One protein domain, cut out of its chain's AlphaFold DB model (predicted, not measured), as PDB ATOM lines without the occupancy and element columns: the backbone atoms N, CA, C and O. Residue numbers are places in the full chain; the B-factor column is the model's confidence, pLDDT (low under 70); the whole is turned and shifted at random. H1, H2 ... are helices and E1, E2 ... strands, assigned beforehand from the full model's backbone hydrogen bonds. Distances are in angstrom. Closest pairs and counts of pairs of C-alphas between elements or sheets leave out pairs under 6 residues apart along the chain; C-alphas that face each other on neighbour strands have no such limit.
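Overview. This is residues 190 to 298 of the 414 residues of the protein "SWIM-type domain-containing protein" of Phytophthora sojae (strain P6497) (UniProt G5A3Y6). One helix, H5, runs through the middle of a rounded body, with a small sheet of three strands, E1, E2 and E3, covering one side of it. H1 packs on another side of H5 with H6 alongside H1, H2 packs near the last residues of H5, H3 lies off the end of the sheet where E2 ends and E3 begins, and H4 lies off the E3 edge of the sheet, near H5, while two long stretches, residues 201 to 214 and 236 to 251, run round the outside. The printed part has 109 residues, with six named helices and three named strands in the order H1 H2 E1 E2 H3 E3 H4 H5 H6; the sheet has the order E1 - E2 - E3, all antiparallel, and the class is mostly helix. The whole is compact, with a radius of gyration of the C-alphas of 13.0 A and spans of 34 by 26 by 26 A.

Arrangement. H1, residues 191 to 200, touches H5, residues 277 to 287, the same way at a steep tilt of 61 degrees; the closest C-alphas, of Gly 197 and Ala 277, are 4.2 A apart. H2, residues 215 to 219, touches H5, the closest C-alphas, of Cys 219 and Val 286, being 5.3 A apart. E1, residues 223 to 226, and E2, residues 231 to 235, form a hairpin, with N 224 and O 233 2.8 A apart, within hydrogen-bond range. H3, residues 252 to 261, touches no helix. E3, residues 262 to 264, is the antiparallel neighbour of E2, with N 234 and O 263 at 2.8 A. H5 on one face of this sheet makes two layers, helix over strands: its height over the sheet is 9.0 A, and it lies over E2, slantwise to the strands at 34 degrees on the local plane. H4, residues 267 to 272, is close to H5 but not clearly touching; the closest C-alphas, of Phe 269 and Val 279, are 7.9 A apart. H6, residues 291 to 297, touches H1 at a shallow tilt of 18 degrees, opposite ways, with the closest C-alphas, of Val 198 and Leu 291, 6.6 A apart. In each of the six helices every O i to N i+4 pair is within hydrogen-bond range.

Along the chain. H1, 191 to 200, begins at C-alpha (246.390, 118.320, 328.849) and is 14.1 A long. H2 is 215 to 219, E1 223 to 226, and E2, 231 to 235, is 13.4 A long. H3, 252 to 261, is 14.1 A long, followed by E3, 262 to 264, and H4, 267 to 272. H5, 277 to 287, is 15.0 A long, and H6, 291 to 297, ends at C-alpha (250.612, 112.687, 336.353).

Size, cuts and confidence. The C-alphas farthest apart, of Arg 212 and Leu 252, are 35.8 A apart. The printed part has no cut. The links H1 to H2 and E2 to H3 are long. The mean pLDDT of the printed part is 76.2, and 28 residues are under 70, among them 203 to 216.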
ATOM      1  N   SER A 190     244.491 121.092 332.357       76.75
ATOM      2  CA  SER A 190     244.108 120.374 331.143       76.75
ATOM      3  C   SER A 190     245.346 119.980 330.327       76.75
ATOM      4  O   SER A 190     246.318 120.733 330.224       76.75
ATOM      5  N   ALA A 191     245.302 118.799 329.703       77.81
ATOM      6  CA  ALA A 191     246.390 118.320 328.849       77.81
ATOM      7  C   ALA A 191     246.707 119.301 327.705       77.81
ATOM      8  O   ALA A 191     247.863 119.438 327.319       77.81
ATOM      9  N   GLU A 192     245.696 120.016 327.205       79.31
ATOM     10  CA  GLU A 192     245.840 121.041 326.167       79.31
ATOM     11  C   GLU A 192     246.653 122.246 326.653       79.31
ATOM     12  O   GLU A 192     247.602 122.658 325.989       79.31
ATOM     13  N   VAL A 193     246.322 122.783 327.834       80.00
ATOM     14  CA  VAL A 193     247.042 123.925 328.420       80.00
ATOM     15  C   VAL A 193     248.473 123.530 328.773       80.00
ATOM     16  O   VAL A 193     249.399 124.305 328.538       80.00
ATOM     17  N   LEU A 194     248.674 122.305 329.268       81.31
ATOM     18  CA  LEU A 194     250.005 121.783 329.555       81.31
ATOM     19  C   LEU A 194     250.840 121.600 328.281       81.31
ATOM     20  O   LEU A 194     252.000 122.006 328.247       81.31
ATOM     21  N   ALA A 195     250.261 121.023 327.225       80.75
ATOM     22  CA  ALA A 195     250.936 120.859 325.941       80.75
ATOM     23  C   ALA A 195     251.324 122.215 325.335       80.75
ATOM     24  O   ALA A 195     252.451 122.375 324.869       80.75
ATOM     25  N   ALA A 196     250.431 123.207 325.406       82.19
ATOM     26  CA  ALA A 196     250.733 124.574 325.000       82.19
ATOM     27  C   ALA A 196     251.868 125.183 325.842       82.19
ATOM     28  O   ALA A 196     252.777 125.785 325.284       82.19
ATOM     29  N   GLY A 197     251.869 124.976 327.164       80.94
ATOM     30  CA  GLY A 197     252.955 125.416 328.045       80.94
ATOM     31  C   GLY A 197     254.313 124.815 327.667       80.94
ATOM     32  O   GLY A 197     255.305 125.532 327.616       80.94
ATOM     33  N   VAL A 198     254.356 123.523 327.322       80.31
ATOM     34  CA  VAL A 198     255.582 122.862 326.839       80.31
ATOM     35  C   VAL A 198     256.050 123.458 325.510       80.31
ATOM     36  O   VAL A 198     257.229 123.758 325.363       80.31
ATOM     37  N   LEU A 199     255.137 123.672 324.556       79.62
ATOM     38  CA  LEU A 199     255.462 124.274 323.256       79.62
ATOM     39  C   LEU A 199     256.012 125.700 323.383       79.62
ATOM     40  O   LEU A 199     256.887 126.095 322.613       79.62
ATOM     41  N   LEU A 200     255.521 126.460 324.363       76.69
ATOM     42  CA  LEU A 200     256.000 127.806 324.668       76.69
ATOM     43  C   LEU A 200     257.435 127.832 325.202       76.69
ATOM     44  O   LEU A 200     258.127 128.833 325.024       76.69
ATOM     45  N   CYS A 201     257.883 126.747 325.834       73.06
ATOM     46  CA  CYS A 201     259.245 126.610 326.346       73.06
ATOM     47  C   CYS A 201     260.264 126.205 325.270       73.06
ATOM     48  O   CYS A 201     261.458 126.221 325.556       73.06
ATOM     49  N   ASN A 202     259.830 125.861 324.051       73.00
ATOM     50  CA  ASN A 202     260.750 125.569 322.952       73.00
ATOM     51  C   ASN A 202     261.546 126.820 322.546       73.00
ATOM     52  O   ASN A 202     261.065 127.951 322.681       73.00
ATOM     53  N   ASP A 203     262.745 126.604 322.001       60.22
ATOM     54  CA  ASP A 203     263.711 127.662 321.668       60.22
ATOM     55  C   ASP A 203     263.204 128.712 320.671       60.22
ATOM     56  O   ASP A 203     263.659 129.855 320.709       60.22
ATOM     57  N   ASP A 204     262.222 128.357 319.843       61.53
ATOM     58  CA  ASP A 204     261.629 129.236 318.827       61.53
ATOM     59  C   ASP A 204     260.447 130.078 319.362       61.53
ATOM     60  O   ASP A 204     260.030 131.069 318.754       61.53
ATOM     61  N   SER A 205     259.885 129.697 320.514       56.22
ATOM     62  CA  SER A 205     258.621 130.236 321.042       56.22
ATOM     63  C   SER A 205     258.801 131.308 322.122       56.22
ATOM     64  O   SER A 205     257.838 132.001 322.467       56.22
ATOM     65  N   HIS A 206     260.018 131.476 322.639       57.53
ATOM     66  CA  HIS A 206     260.379 132.509 323.603       57.53
ATOM     67  C   HIS A 206     261.280 133.557 322.938       57.53
ATOM     68  O   HIS A 206     262.082 133.235 322.063       57.53
ATOM     69  N   PHE A 207     261.145 134.835 323.301       49.22
ATOM     70  CA  PHE A 207     261.962 135.884 322.680       49.22
ATOM     71  C   PHE A 207     263.467 135.581 322.869       49.22
ATOM     72  O   PHE A 207     263.900 135.186 323.953       49.22
ATOM     73  N   SER A 208     264.289 135.790 321.836       46.56
ATOM     74  CA  SER A 208     265.724 135.426 321.774       46.56
ATOM     75  C   SER A 208     266.630 136.122 322.809       46.56
ATOM     76  O   SER A 208     267.838 135.888 322.864       46.56
ATOM     77  N   THR A 209     266.064 136.934 323.705       49.34
ATOM     78  CA  THR A 209     266.742 137.550 324.853       49.34
ATOM     79  C   THR A 209     267.099 136.555 325.967       49.34
ATOM     80  O   THR A 209     267.791 136.955 326.912       49.34
ATOM     81  N   HIS A 210     266.673 135.287 325.875       54.69
ATOM     82  CA  HIS A 210     266.911 134.247 326.888       54.69
ATOM     83  C   HIS A 210     267.914 133.148 326.477       54.69
ATOM     84  O   HIS A 210     268.608 132.645 327.358       54.69
ATOM     85  N   GLN A 211     268.079 132.845 325.180       52.56
ATOM     86  CA  GLN A 211     268.895 131.716 324.669       52.56
ATOM     87  C   GLN A 211     270.374 131.710 325.109       52.56
ATOM     88  O   GLN A 211     271.038 130.681 325.051       52.56
ATOM     89  N   ARG A 212     270.924 132.852 325.544       58.56
ATOM     90  CA  ARG A 212     272.338 132.989 325.958       58.56
ATOM     91  C   ARG A 212     272.518 133.423 327.412       58.56
ATOM     92  O   ARG A 212     273.616 133.805 327.813       58.56
ATOM     93  N   LYS A 213     271.445 133.423 328.204       64.00
ATOM     94  CA  LYS A 213     271.487 133.856 329.604       64.00
ATOM     95  C   LYS A 213     271.675 132.661 330.527       64.00
ATOM     96  O   LYS A 213     271.027 131.633 330.376       64.00
ATOM     97  N   SER A 214     272.539 132.817 331.529       67.94
ATOM     98  CA  SER A 214     272.642 131.836 332.608       67.94
ATOM     99  C   SER A 214     271.313 131.739 333.364       67.94
ATOM    100  O   SER A 214     270.557 132.711 333.434       67.94
ATOM    101  N   ARG A 215     271.047 130.597 334.004       66.81
ATOM    102  CA  ARG A 215     269.843 130.396 334.831       66.81
ATOM    103  C   ARG A 215     269.656 131.510 335.863       66.81
ATOM    104  O   ARG A 215     268.564 132.037 336.013       66.81
ATOM    105  N   ARG A 216     270.750 131.967 336.484       69.12
ATOM    106  CA  ARG A 216     270.753 133.111 337.413       69.12
ATOM    107  C   ARG A 216     270.273 134.410 336.757       69.12
ATOM    108  O   ARG A 216     269.558 135.181 337.388       69.12
ATOM    109  N   ALA A 217     270.659 134.661 335.508       70.25
ATOM    110  CA  ALA A 217     270.202 135.825 334.762       70.25
ATOM    111  C   ALA A 217     268.729 135.698 334.344       70.25
ATOM    112  O   ALA A 217     268.023 136.700 334.392       70.25
ATOM    113  N   ILE A 218     268.247 134.495 334.006       69.25
ATOM    114  CA  ILE A 218     266.831 134.235 333.692       69.25
ATOM    115  C   ILE A 218     265.953 134.427 334.930       69.25
ATOM    116  O   ILE A 218     264.988 135.179 334.861       69.25
ATOM    117  N   CYS A 219     266.333 133.859 336.080       68.69
ATOM    118  CA  CYS A 219     265.620 134.059 337.344       68.69
ATOM    119  C   CYS A 219     265.560 135.535 337.762       68.69
ATOM    120  O   CYS A 219     264.715 135.906 338.570       68.69
ATOM    121  N   ASN A 220     266.454 136.382 337.238       73.38
ATOM    122  CA  ASN A 220     266.471 137.813 337.517       73.38
ATOM    123  C   ASN A 220     265.549 138.651 336.624       73.38
ATOM    124  O   ASN A 220     265.334 139.827 336.922       73.38
ATOM    125  N   ILE A 221     264.986 138.062 335.573       77.94
ATOM    126  CA  ILE A 221     264.070 138.745 334.665       77.94
ATOM    127  C   ILE A 221     262.705 138.886 335.340       77.94
ATOM    128  O   ILE A 221     262.199 137.956 335.957       77.94
ATOM    129  N   ARG A 222     262.126 140.086 335.248       82.19
ATOM    130  CA  ARG A 222     260.770 140.362 335.746       82.19
ATOM    131  C   ARG A 222     259.693 140.139 334.694       82.19
ATOM    132  O   ARG A 222     258.559 139.880 335.061       82.19
ATOM    133  N   THR A 223     260.030 140.234 333.413       84.31
ATOM    134  CA  THR A 223     259.049 140.190 332.324       84.31
ATOM    135  C   THR A 223     259.468 139.173 331.277       84.31
ATOM    136  O   THR A 223     260.528 139.309 330.667       84.31
ATOM    137  N   HIS A 224     258.620 138.172 331.071       79.19
ATOM    138  CA  HIS A 224     258.791 137.118 330.083       79.19
ATOM    139  C   HIS A 224     257.840 137.351 328.910       79.19
ATOM    140  O   HIS A 224     256.653 137.614 329.105       79.19
ATOM    141  N   TYR A 225     258.382 137.241 327.699       76.81
ATOM    142  CA  TYR A 225     257.656 137.445 326.450       76.81
ATOM    143  C   TYR A 225     257.538 136.117 325.709       76.81
ATOM    144  O   TYR A 225     258.551 135.489 325.385       76.81
ATOM    145  N   PHE A 226     256.303 135.711 325.428       74.12
ATOM    146  CA  PHE A 226     255.994 134.489 324.696       74.12
ATOM    147  C   PHE A 226     255.502 134.841 323.288       74.12
ATOM    148  O   PHE A 226     254.504 135.545 323.124       74.12
ATOM    149  N   ASN A 227     256.211 134.359 322.263       63.12
ATOM    150  CA  ASN A 227     255.954 134.702 320.859       63.12
ATOM    151  C   ASN A 227     254.637 134.094 320.368       63.12
ATOM    152  O   ASN A 227     253.882 134.730 319.633       63.12
ATOM    153  N   GLN A 228     254.320 132.876 320.812       59.31
ATOM    154  CA  GLN A 228     253.038 132.254 320.511       59.31
ATOM    155  C   GLN A 228     251.947 133.031 321.265       59.31
ATOM    156  O   GLN A 228     251.875 132.983 322.487       59.31
ATOM    157  N   ARG A 229     251.114 133.768 320.517       58.75
ATOM    158  CA  ARG A 229     250.068 134.694 321.008       58.75
ATOM    159  C   ARG A 229     250.562 136.039 321.563       58.75
ATOM    160  O   ARG A 229     249.729 136.811 322.023       58.75
ATOM    161  N   TYR A 230     251.849 136.377 321.453       71.00
ATOM    162  CA  TYR A 230     252.423 137.671 321.877       71.00
ATOM    163  C   TYR A 230     252.161 138.057 323.341       71.00
ATOM    164  O   TYR A 230     252.059 139.241 323.638       71.00
ATOM    165  N   SER A 231     251.980 137.103 324.250       78.50
ATOM    166  CA  SER A 231     251.588 137.402 325.632       78.50
ATOM    167  C   SER A 231     252.770 137.734 326.533       78.50
ATOM    168  O   SER A 231     253.883 137.228 326.356       78.50
ATOM    169  N   ILE A 232     252.492 138.561 327.539       83.75
ATOM    170  CA  ILE A 232     253.456 138.997 328.542       83.75
ATOM    171  C   ILE A 232     253.116 138.352 329.884       83.75
ATOM    172  O   ILE A 232     251.962 138.346 330.324       83.75
ATOM    173  N   VAL A 233     254.141 137.817 330.549       85.81
ATOM    174  CA  VAL A 233     254.059 137.362 331.940       85.81
ATOM    175  C   VAL A 233     255.020 138.175 332.791       85.81
ATOM    176  O   VAL A 233     256.225 138.199 332.541       85.81
ATOM    177  N   THR A 234     254.490 138.840 333.809       88.50
ATOM    178  CA  THR A 234     255.263 139.604 334.785       88.50
ATOM    179  C   THR A 234     255.373 138.820 336.085       88.50
ATOM    180  O   THR A 234     254.365 138.435 336.671       88.50
ATOM    181  N   VAL A 235     256.599 138.611 336.553       86.94
ATOM    182  CA  VAL A 235     256.916 138.080 337.880       86.94
ATOM    183  C   VAL A 235     256.889 139.248 338.867       86.94
ATOM    184  O   VAL A 235     257.754 140.126 338.829       86.94
ATOM    185  N   LEU A 236     255.863 139.271 339.712       87.62
ATOM    186  CA  LEU A 236     255.600 140.296 340.722       87.62
ATOM    187  C   LEU A 236     256.386 140.037 342.011       87.62
ATOM    188  O   LEU A 236     256.943 140.969 342.586       87.62
ATOM    189  N   ASP A 237     256.468 138.773 342.425       83.38
ATOM    190  CA  ASP A 237     257.135 138.346 343.656       83.38
ATOM    191  C   ASP A 237     257.939 137.053 343.419       83.38
ATOM    192  O   ASP A 237     257.780 136.376 342.403       83.38
ATOM    193  N   ARG A 238     258.837 136.702 344.339       78.56
ATOM    194  CA  ARG A 238     259.637 135.467 344.325       78.56
ATOM    195  C   ARG A 238     259.389 134.637 345.572       78.56
ATOM    196  O   ARG A 238     260.322 134.131 346.190       78.56
ATOM    197  N   LEU A 239     258.115 134.487 345.914       75.38
ATOM    198  CA  LEU A 239     257.702 133.593 346.985       75.38
ATOM    199  C   LEU A 239     258.154 132.160 346.659       75.38
ATOM    200  O   LEU A 239     258.018 131.735 345.499       75.38
ATOM    201  N   PRO A 240     258.712 131.425 347.636       69.31
ATOM    202  CA  PRO A 240     259.024 130.017 347.455       69.31
ATOM    203  C   PRO A 240     257.745 129.266 347.090       69.31
ATOM    204  O   PRO A 240     256.664 129.545 347.608       69.31
ATOM    205  N   TYR A 241     257.876 128.352 346.137       68.56
ATOM    206  CA  TYR A 241     256.775 127.568 345.609       68.56
ATOM    207  C   TYR A 241     257.129 126.095 345.795       68.56
ATOM    208  O   TYR A 241     257.929 125.544 345.039       68.56
ATOM    209  N   GLU A 242     256.590 125.487 346.848       68.88
ATOM    210  CA  GLU A 242     256.744 124.059 347.121       68.88
ATOM    211  C   GLU A 242     255.474 123.335 346.683       68.88
ATOM    212  O   GLU A 242     254.374 123.661 347.126       68.88
ATOM    213  N   ARG A 243     255.633 122.363 345.781       73.00
ATOM    214  CA  ARG A 243     254.545 121.540 345.249       73.00
ATOM    215  C   ARG A 243     254.879 120.067 345.418       73.00
ATOM    216  O   ARG A 243     255.982 119.635 345.081       73.00
ATOM    217  N   ASP A 244     253.883 119.288 345.831       71.62
ATOM    218  CA  ASP A 244     253.922 117.838 345.659       71.62
ATOM    219  C   ASP A 244     253.697 117.479 344.183       71.62
ATOM    220  O   ASP A 244     252.584 117.545 343.652       71.62
ATOM    221  N   TRP A 245     254.779 117.090 343.512       68.69
ATOM    222  CA  TRP A 245     254.786 116.693 342.103       68.69
ATOM    223  C   TRP A 245     253.945 115.447 341.805       68.69
ATOM    224  O   TRP A 245     253.614 115.211 340.643       68.69
ATOM    225  N   ASN A 246     253.592 114.663 342.828       65.19
ATOM    226  CA  ASN A 246     252.765 113.468 342.672       65.19
ATOM    227  C   ASN A 246     251.264 113.782 342.679       65.19
ATOM    228  O   ASN A 246     250.469 112.943 342.253       65.19
ATOM    229  N   SER A 247     250.864 114.979 343.119       69.56
ATOM    230  CA  SER A 247     249.466 115.394 343.108       69.56
ATOM    231  C   SER A 247     249.098 116.055 341.771       69.56
ATOM    232  O   SER A 247     249.672 117.092 341.404       69.56
ATOM    233  N   PRO A 248     248.099 115.530 341.036       66.06
ATOM    234  CA  PRO A 248     247.584 116.194 339.841       66.06
ATOM    235  C   PRO A 248     246.685 117.393 340.180       66.06
ATOM    236  O   PRO A 248     246.341 118.162 339.284       66.06
ATOM    237  N   LEU A 249     246.290 117.557 341.448       74.12
ATOM    238  CA  LEU A 249     245.381 118.605 341.907       74.12
ATOM    239  C   LEU A 249     246.145 119.838 342.386       74.12
ATOM    240  O   LEU A 249     247.253 119.738 342.909       74.12
ATOM    241  N   TRP A 250     245.540 121.005 342.197       77.56
ATOM    242  CA  TRP A 250     246.076 122.289 342.635       77.56
ATOM    243  C   TRP A 250     245.309 122.783 343.853       77.56
ATOM    244  O   TRP A 250     244.090 122.966 343.785       77.56
ATOM    245  N   SER A 251     246.017 122.973 344.966       77.12
ATOM    246  CA  SER A 251     245.429 123.490 346.197       77.12
ATOM    247  C   SER A 251     245.143 124.988 346.068       77.12
ATOM    248  O   SER A 251     245.761 125.710 345.281       77.12
ATOM    249  N   LEU A 252     244.204 125.491 346.872       75.44
ATOM    250  CA  LEU A 252     243.891 126.920 346.899       75.44
ATOM    251  C   LEU A 252     245.098 127.767 347.340       75.44
ATOM    252  O   LEU A 252     245.272 128.888 346.867       75.44
ATOM    253  N   GLU A 253     245.944 127.231 348.218       79.75
ATOM    254  CA  GLU A 253     247.163 127.892 348.687       79.75
ATOM    255  C   GLU A 253     248.200 128.025 347.565       79.75
ATOM    256  O   GLU A 253     248.747 129.111 347.357       79.75
ATOM    257  N   GLU A 254     248.395 126.969 346.768       81.38
ATOM    258  CA  GLU A 254     249.267 126.999 345.588       81.38
ATOM    259  C   GLU A 254     248.767 128.018 344.556       81.38
ATOM    260  O   GLU A 254     249.541 128.831 344.045       81.38
ATOM    261  N   ILE A 255     247.457 128.021 344.291       82.19
ATOM    262  CA  ILE A 255     246.809 128.954 343.359       82.19
ATOM    263  C   ILE A 255     246.977 130.403 343.827       82.19
ATOM    264  O   ILE A 255     247.339 131.280 343.038       82.19
ATOM    265  N   ASN A 256     246.741 130.668 345.112       81.19
ATOM    266  CA  ASN A 256     246.900 132.003 345.683       81.19
ATOM    267  C   ASN A 256     248.364 132.454 345.681       81.19
ATOM    268  O   ASN A 256     248.638 133.635 345.467       81.19
ATOM    269  N   THR A 257     249.304 131.527 345.860       85.06
ATOM    270  CA  THR A 257     250.739 131.810 345.755       85.06
ATOM    271  C   THR A 257     251.103 132.224 344.333       85.06
ATOM    272  O   THR A 257     251.728 133.267 344.146       85.06
ATOM    273  N   ILE A 258     250.632 131.491 343.318       85.56
ATOM    274  CA  ILE A 258     250.831 131.861 341.908       85.56
ATOM    275  C   ILE A 258     250.239 133.237 341.609       85.56
ATOM    276  O   ILE A 258     250.917 134.062 341.004       85.56
ATOM    277  N   ARG A 259     249.014 133.517 342.067       83.62
ATOM    278  CA  ARG A 259     248.341 134.813 341.859       83.62
ATOM    279  C   ARG A 259     249.136 136.005 342.380       83.62
ATOM    280  O   ARG A 259     249.138 137.055 341.749       83.62
ATOM    281  N   LYS A 260     249.803 135.844 343.526       84.62
ATOM    282  CA  LYS A 260     250.683 136.874 344.099       84.62
ATOM    283  C   LYS A 260     252.013 136.968 343.355       84.62
ATOM    284  O   LYS A 260     252.606 138.039 343.283       84.62
ATOM    285  N   LYS A 261     252.479 135.846 342.809       87.12
ATOM    286  CA  LYS A 261     253.798 135.709 342.196       87.12
ATOM    287  C   LYS A 261     253.858 136.190 340.755       87.12
ATOM    288  O   LYS A 261     254.841 136.820 340.374       87.12
ATOM    289  N   VAL A 262     252.854 135.874 339.939       88.50
ATOM    290  CA  VAL A 262     252.870 136.115 338.493       88.50
ATOM    291  C   VAL A 262     251.564 136.723 338.000       88.50
ATOM    292  O   VAL A 262     250.479 136.387 338.466       88.50
ATOM    293  N   LYS A 263     251.675 137.587 336.993       89.88
ATOM    294  CA  LYS A 263     250.551 138.189 336.275       89.88
ATOM    295  C   LYS A 263     250.728 137.963 334.785       89.88
ATOM    296  O   LYS A 263     251.788 138.265 334.244       89.88
ATOM    297  N   CYS A 264     249.705 137.440 334.122       89.62
ATOM    298  CA  CYS A 264     249.692 137.289 332.672       89.62
ATOM    299  C   CYS A 264     248.599 138.161 332.058       89.62
ATOM    300  O   CYS A 264     247.510 138.278 332.607       89.62
ATOM    301  N   ASP A 265     248.890 138.743 330.902       87.62
ATOM    302  CA  ASP A 265     247.981 139.623 330.167       87.62
ATOM    303  C   ASP A 265     246.931 138.883 329.310       87.62
ATOM    304  O   ASP A 265     246.121 139.505 328.624       87.62
ATOM    305  N   CYS A 266     246.944 137.546 329.318       86.56
ATOM    306  CA  CYS A 266     246.073 136.739 328.471       86.56
ATOM    307  C   CYS A 266     244.687 136.500 329.091       86.56
ATOM    308  O   CYS A 266     244.531 136.389 330.310       86.56
ATOM    309  N   LYS A 267     243.688 136.303 328.225       83.88
ATOM    310  CA  LYS A 267     242.307 135.974 328.604       83.88
ATOM    311  C   LYS A 267     242.221 134.808 329.595       83.88
ATOM    312  O   LYS A 267     241.585 134.954 330.631       83.88
ATOM    313  N   ASP A 268     242.875 133.683 329.305       82.94
ATOM    314  CA  ASP A 268     242.774 132.458 330.116       82.94
ATOM    315  C   ASP A 268     243.204 132.696 331.576       82.94
ATOM    316  O   ASP A 268     242.584 132.183 332.511       82.94
ATOM    317  N   PHE A 269     244.218 133.546 331.781       85.94
ATOM    318  CA  PHE A 269     244.665 133.942 333.113       85.94
ATOM    319  C   PHE A 269     243.607 134.765 333.846       85.94
ATOM    320  O   PHE A 269     243.333 134.479 335.003       85.94
ATOM    321  N   TYR A 270     242.967 135.739 333.198       82.56
ATOM    322  CA  TYR A 270     241.902 136.518 333.837       82.56
ATOM    323  C   TYR A 270     240.636 135.689 334.083       82.56
ATOM    324  O   TYR A 270     239.968 135.897 335.090       82.56
ATOM    325  N   GLN A 271     240.333 134.702 333.234       77.81
ATOM    326  CA  GLN A 271     239.174 133.820 333.418       77.81
ATOM    327  C   GLN A 271     239.336 132.847 334.593       77.81
ATOM    328  O   GLN A 271     238.400 132.645 335.362       77.81
ATOM    329  N   THR A 272     240.504 132.220 334.732       76.69
ATOM    330  CA  THR A 272     240.775 131.225 335.793       76.69
ATOM    331  C   THR A 272     241.380 131.861 337.048       76.69
ATOM    332  O   THR A 272     241.348 131.325 338.159       76.69
ATOM    333  N   GLY A 273     241.978 133.026 336.864       79.19
ATOM    334  CA  GLY A 273     242.769 133.756 337.827       79.19
ATOM    335  C   GLY A 273     244.175 133.213 338.066       79.19
ATOM    336  O   GLY A 273     244.838 133.744 338.939       79.19
ATOM    337  N   TRP A 274     244.641 132.156 337.401       82.38
ATOM    338  CA  TRP A 274     246.018 131.664 337.608       82.38
ATOM    339  C   TRP A 274     246.518 130.755 336.483       82.38
ATOM    340  O   TRP A 274     247.707 130.749 336.172       82.38
ATOM    341  N   LEU A 275     245.618 129.986 335.866       85.19
ATOM    342  CA  LEU A 275     245.953 128.946 334.909       85.19
ATOM    343  C   LEU A 275     245.928 129.481 333.477       85.19
ATOM    344  O   LEU A 275     244.874 129.766 332.912       85.19
ATOM    345  N   CYS A 276     247.101 129.534 332.857       87.38
ATOM    346  CA  CYS A 276     247.248 129.651 331.413       87.38
ATOM    347  C   CYS A 276     248.580 129.034 330.969       87.38
ATOM    348  O   CYS A 276     249.489 128.833 331.780       87.38
ATOM    349  N   ALA A 277     248.721 128.765 329.670       87.69
ATOM    350  CA  ALA A 277     249.942 128.182 329.115       87.69
ATOM    351  C   ALA A 277     251.188 129.047 329.398       87.69
ATOM    352  O   ALA A 277     252.248 128.514 329.719       87.69
ATOM    353  N   HIS A 278     251.047 130.377 329.346       87.12
ATOM    354  CA  HIS A 278     252.148 131.313 329.594       87.12
ATOM    355  C   HIS A 278     252.624 131.284 331.051       87.12
ATOM    356  O   HIS A 278     253.825 131.332 331.302       87.12
ATOM    357  N   VAL A 279     251.701 131.173 332.014       88.31
ATOM    358  CA  VAL A 279     252.055 131.040 333.435       88.31
ATOM    359  C   VAL A 279     252.793 129.728 333.672       88.31
ATOM    360  O   VAL A 279     253.844 129.749 334.302       88.31
ATOM    361  N   LEU A 280     252.322 128.609 333.110       87.38
ATOM    362  CA  LEU A 280     253.024 127.325 333.227       87.38
ATOM    363  C   LEU A 280     254.433 127.381 332.623       87.38
ATOM    364  O   LEU A 280     255.384 126.916 333.247       87.38
ATOM    365  N   GLY A 281     254.581 127.996 331.446       84.62
ATOM    366  CA  GLY A 281     255.890 128.212 330.830       84.62
ATOM    367  C   GLY A 281     256.798 129.102 331.686       84.62
ATOM    368  O   GLY A 281     257.965 128.789 331.896       84.62
ATOM    369  N   CYS A 282     256.263 130.181 332.261       85.31
ATOM    370  CA  CYS A 282     257.024 131.062 333.148       85.31
ATOM    371  C   CYS A 282     257.474 130.345 334.430       85.31
ATOM    372  O   CYS A 282     258.627 130.478 334.834       85.31
ATOM    373  N   LEU A 283     256.595 129.557 335.054       85.69
ATOM    374  CA  LEU A 283     256.922 128.766 336.244       85.69
ATOM    375  C   LEU A 283     257.964 127.684 335.933       85.69
ATOM    376  O   LEU A 283     258.839 127.423 336.758       85.69
ATOM    377  N   HIS A 284     257.933 127.093 334.736       83.38
ATOM    378  CA  HIS A 284     258.979 126.175 334.284       83.38
ATOM    379  C   HIS A 284     260.352 126.859 334.248       83.38
ATOM    380  O   HIS A 284     261.329 126.316 334.761       83.38
ATOM    381  N   LEU A 285     260.412 128.081 333.710       78.81
ATOM    382  CA  LEU A 285     261.651 128.851 333.573       78.81
ATOM    383  C   LEU A 285     262.187 129.404 334.904       78.81
ATOM    384  O   LEU A 285     263.403 129.461 335.095       78.81
ATOM    385  N   VAL A 286     261.305 129.861 335.797       78.94
ATOM    386  CA  VAL A 286     261.685 130.599 337.017       78.94
ATOM    387  C   VAL A 286     261.769 129.687 338.243       78.94
ATOM    388  O   VAL A 286     262.718 129.810 339.018       78.94
ATOM    389  N   ASP A 287     260.825 128.754 338.391       76.19
ATOM    390  CA  ASP A 287     260.651 127.921 339.593       76.19
ATOM    391  C   ASP A 287     260.952 126.440 339.367       76.19
ATOM    392  O   ASP A 287     260.828 125.631 340.284       76.19
ATOM    393  N   ASN A 288     261.405 126.077 338.164       73.38
ATOM    394  CA  ASN A 288     261.711 124.698 337.775       73.38
ATOM    395  C   ASN A 288     260.491 123.787 337.829       73.38
ATOM    396  O   ASN A 288     260.607 122.607 338.164       73.38
ATOM    397  N   LEU A 289     259.324 124.335 337.484       80.81
ATOM    398  CA  LEU A 289     258.130 123.526 337.343       80.81
ATOM    399  C   LEU A 289     258.347 122.462 336.268       80.81
ATOM    400  O   LEU A 289     258.493 122.792 335.093       80.81
ATOM    401  N   ASP A 290     258.382 121.186 336.648       81.81
ATOM    402  CA  ASP A 290     258.638 120.105 335.700       81.81
ATOM    403  C   ASP A 290     257.355 119.744 334.935       81.81
ATOM    404  O   ASP A 290     256.542 118.907 335.346       81.81
ATOM    405  N   LEU A 291     257.184 120.388 333.777       80.94
ATOM    406  CA  LEU A 291     256.059 120.149 332.873       80.94
ATOM    407  C   LEU A 291     256.011 118.692 332.370       80.94
ATOM    408  O   LEU A 291     254.929 118.190 332.056       80.94
ATOM    409  N   ALA A 292     257.148 117.989 332.306       79.06
ATOM    410  CA  ALA A 292     257.203 116.592 331.880       79.06
ATOM    411  C   ALA A 292     256.706 115.643 332.981       79.06
ATOM    412  O   ALA A 292     255.982 114.689 332.685       79.06
ATOM    413  N   VAL A 293     257.039 115.910 334.250       80.12
ATOM    414  CA  VAL A 293     256.456 115.213 335.411       80.12
ATOM    415  C   VAL A 293     254.952 115.459 335.473       80.12
ATOM    416  O   VAL A 293     254.191 114.492 335.521       80.12
ATOM    417  N   MET A 294     254.510 116.713 335.346       78.62
ATOM    418  CA  MET A 294     253.080 117.039 335.317       78.62
ATOM    419  C   MET A 294     252.339 116.285 334.210       78.62
ATOM    420  O   MET A 294     251.258 115.752 334.446       78.62
ATOM    421  N   ARG A 295     252.932 116.168 333.013       77.06
ATOM    422  CA  ARG A 295     252.313 115.456 331.886       77.06
ATOM    423  C   ARG A 295     252.125 113.968 332.167       77.06
ATOM    424  O   ARG A 295     251.158 113.392 331.682       77.06
ATOM    425  N   ARG A 296     253.029 113.354 332.938       74.31
ATOM    426  CA  ARG A 296     252.920 111.949 333.364       74.31
ATOM    427  C   ARG A 296     251.840 111.740 334.427       74.31
ATOM    428  O   ARG A 296     251.224 110.684 334.437       74.31
ATOM    429  N   GLY A 297     251.626 112.731 335.295       68.25
ATOM    430  CA  GLY A 297     250.612 112.687 336.353       68.25
ATOM    431  C   GLY A 297     249.184 112.951 335.868       68.25
ATOM    432  O   GLY A 297     248.232 112.658 336.593       68.25
ATOM    433  N   LEU A 298     249.003 113.485 334.654       68.56
ATOM    434  CA  LEU A 298     247.669 113.640 334.085       68.56
ATOM    435  C   LEU A 298     247.084 112.264 333.749       68.56
ATOM    436  O   LEU A 298     247.738 111.483 333.052       68.56
TER     437      LEU A 298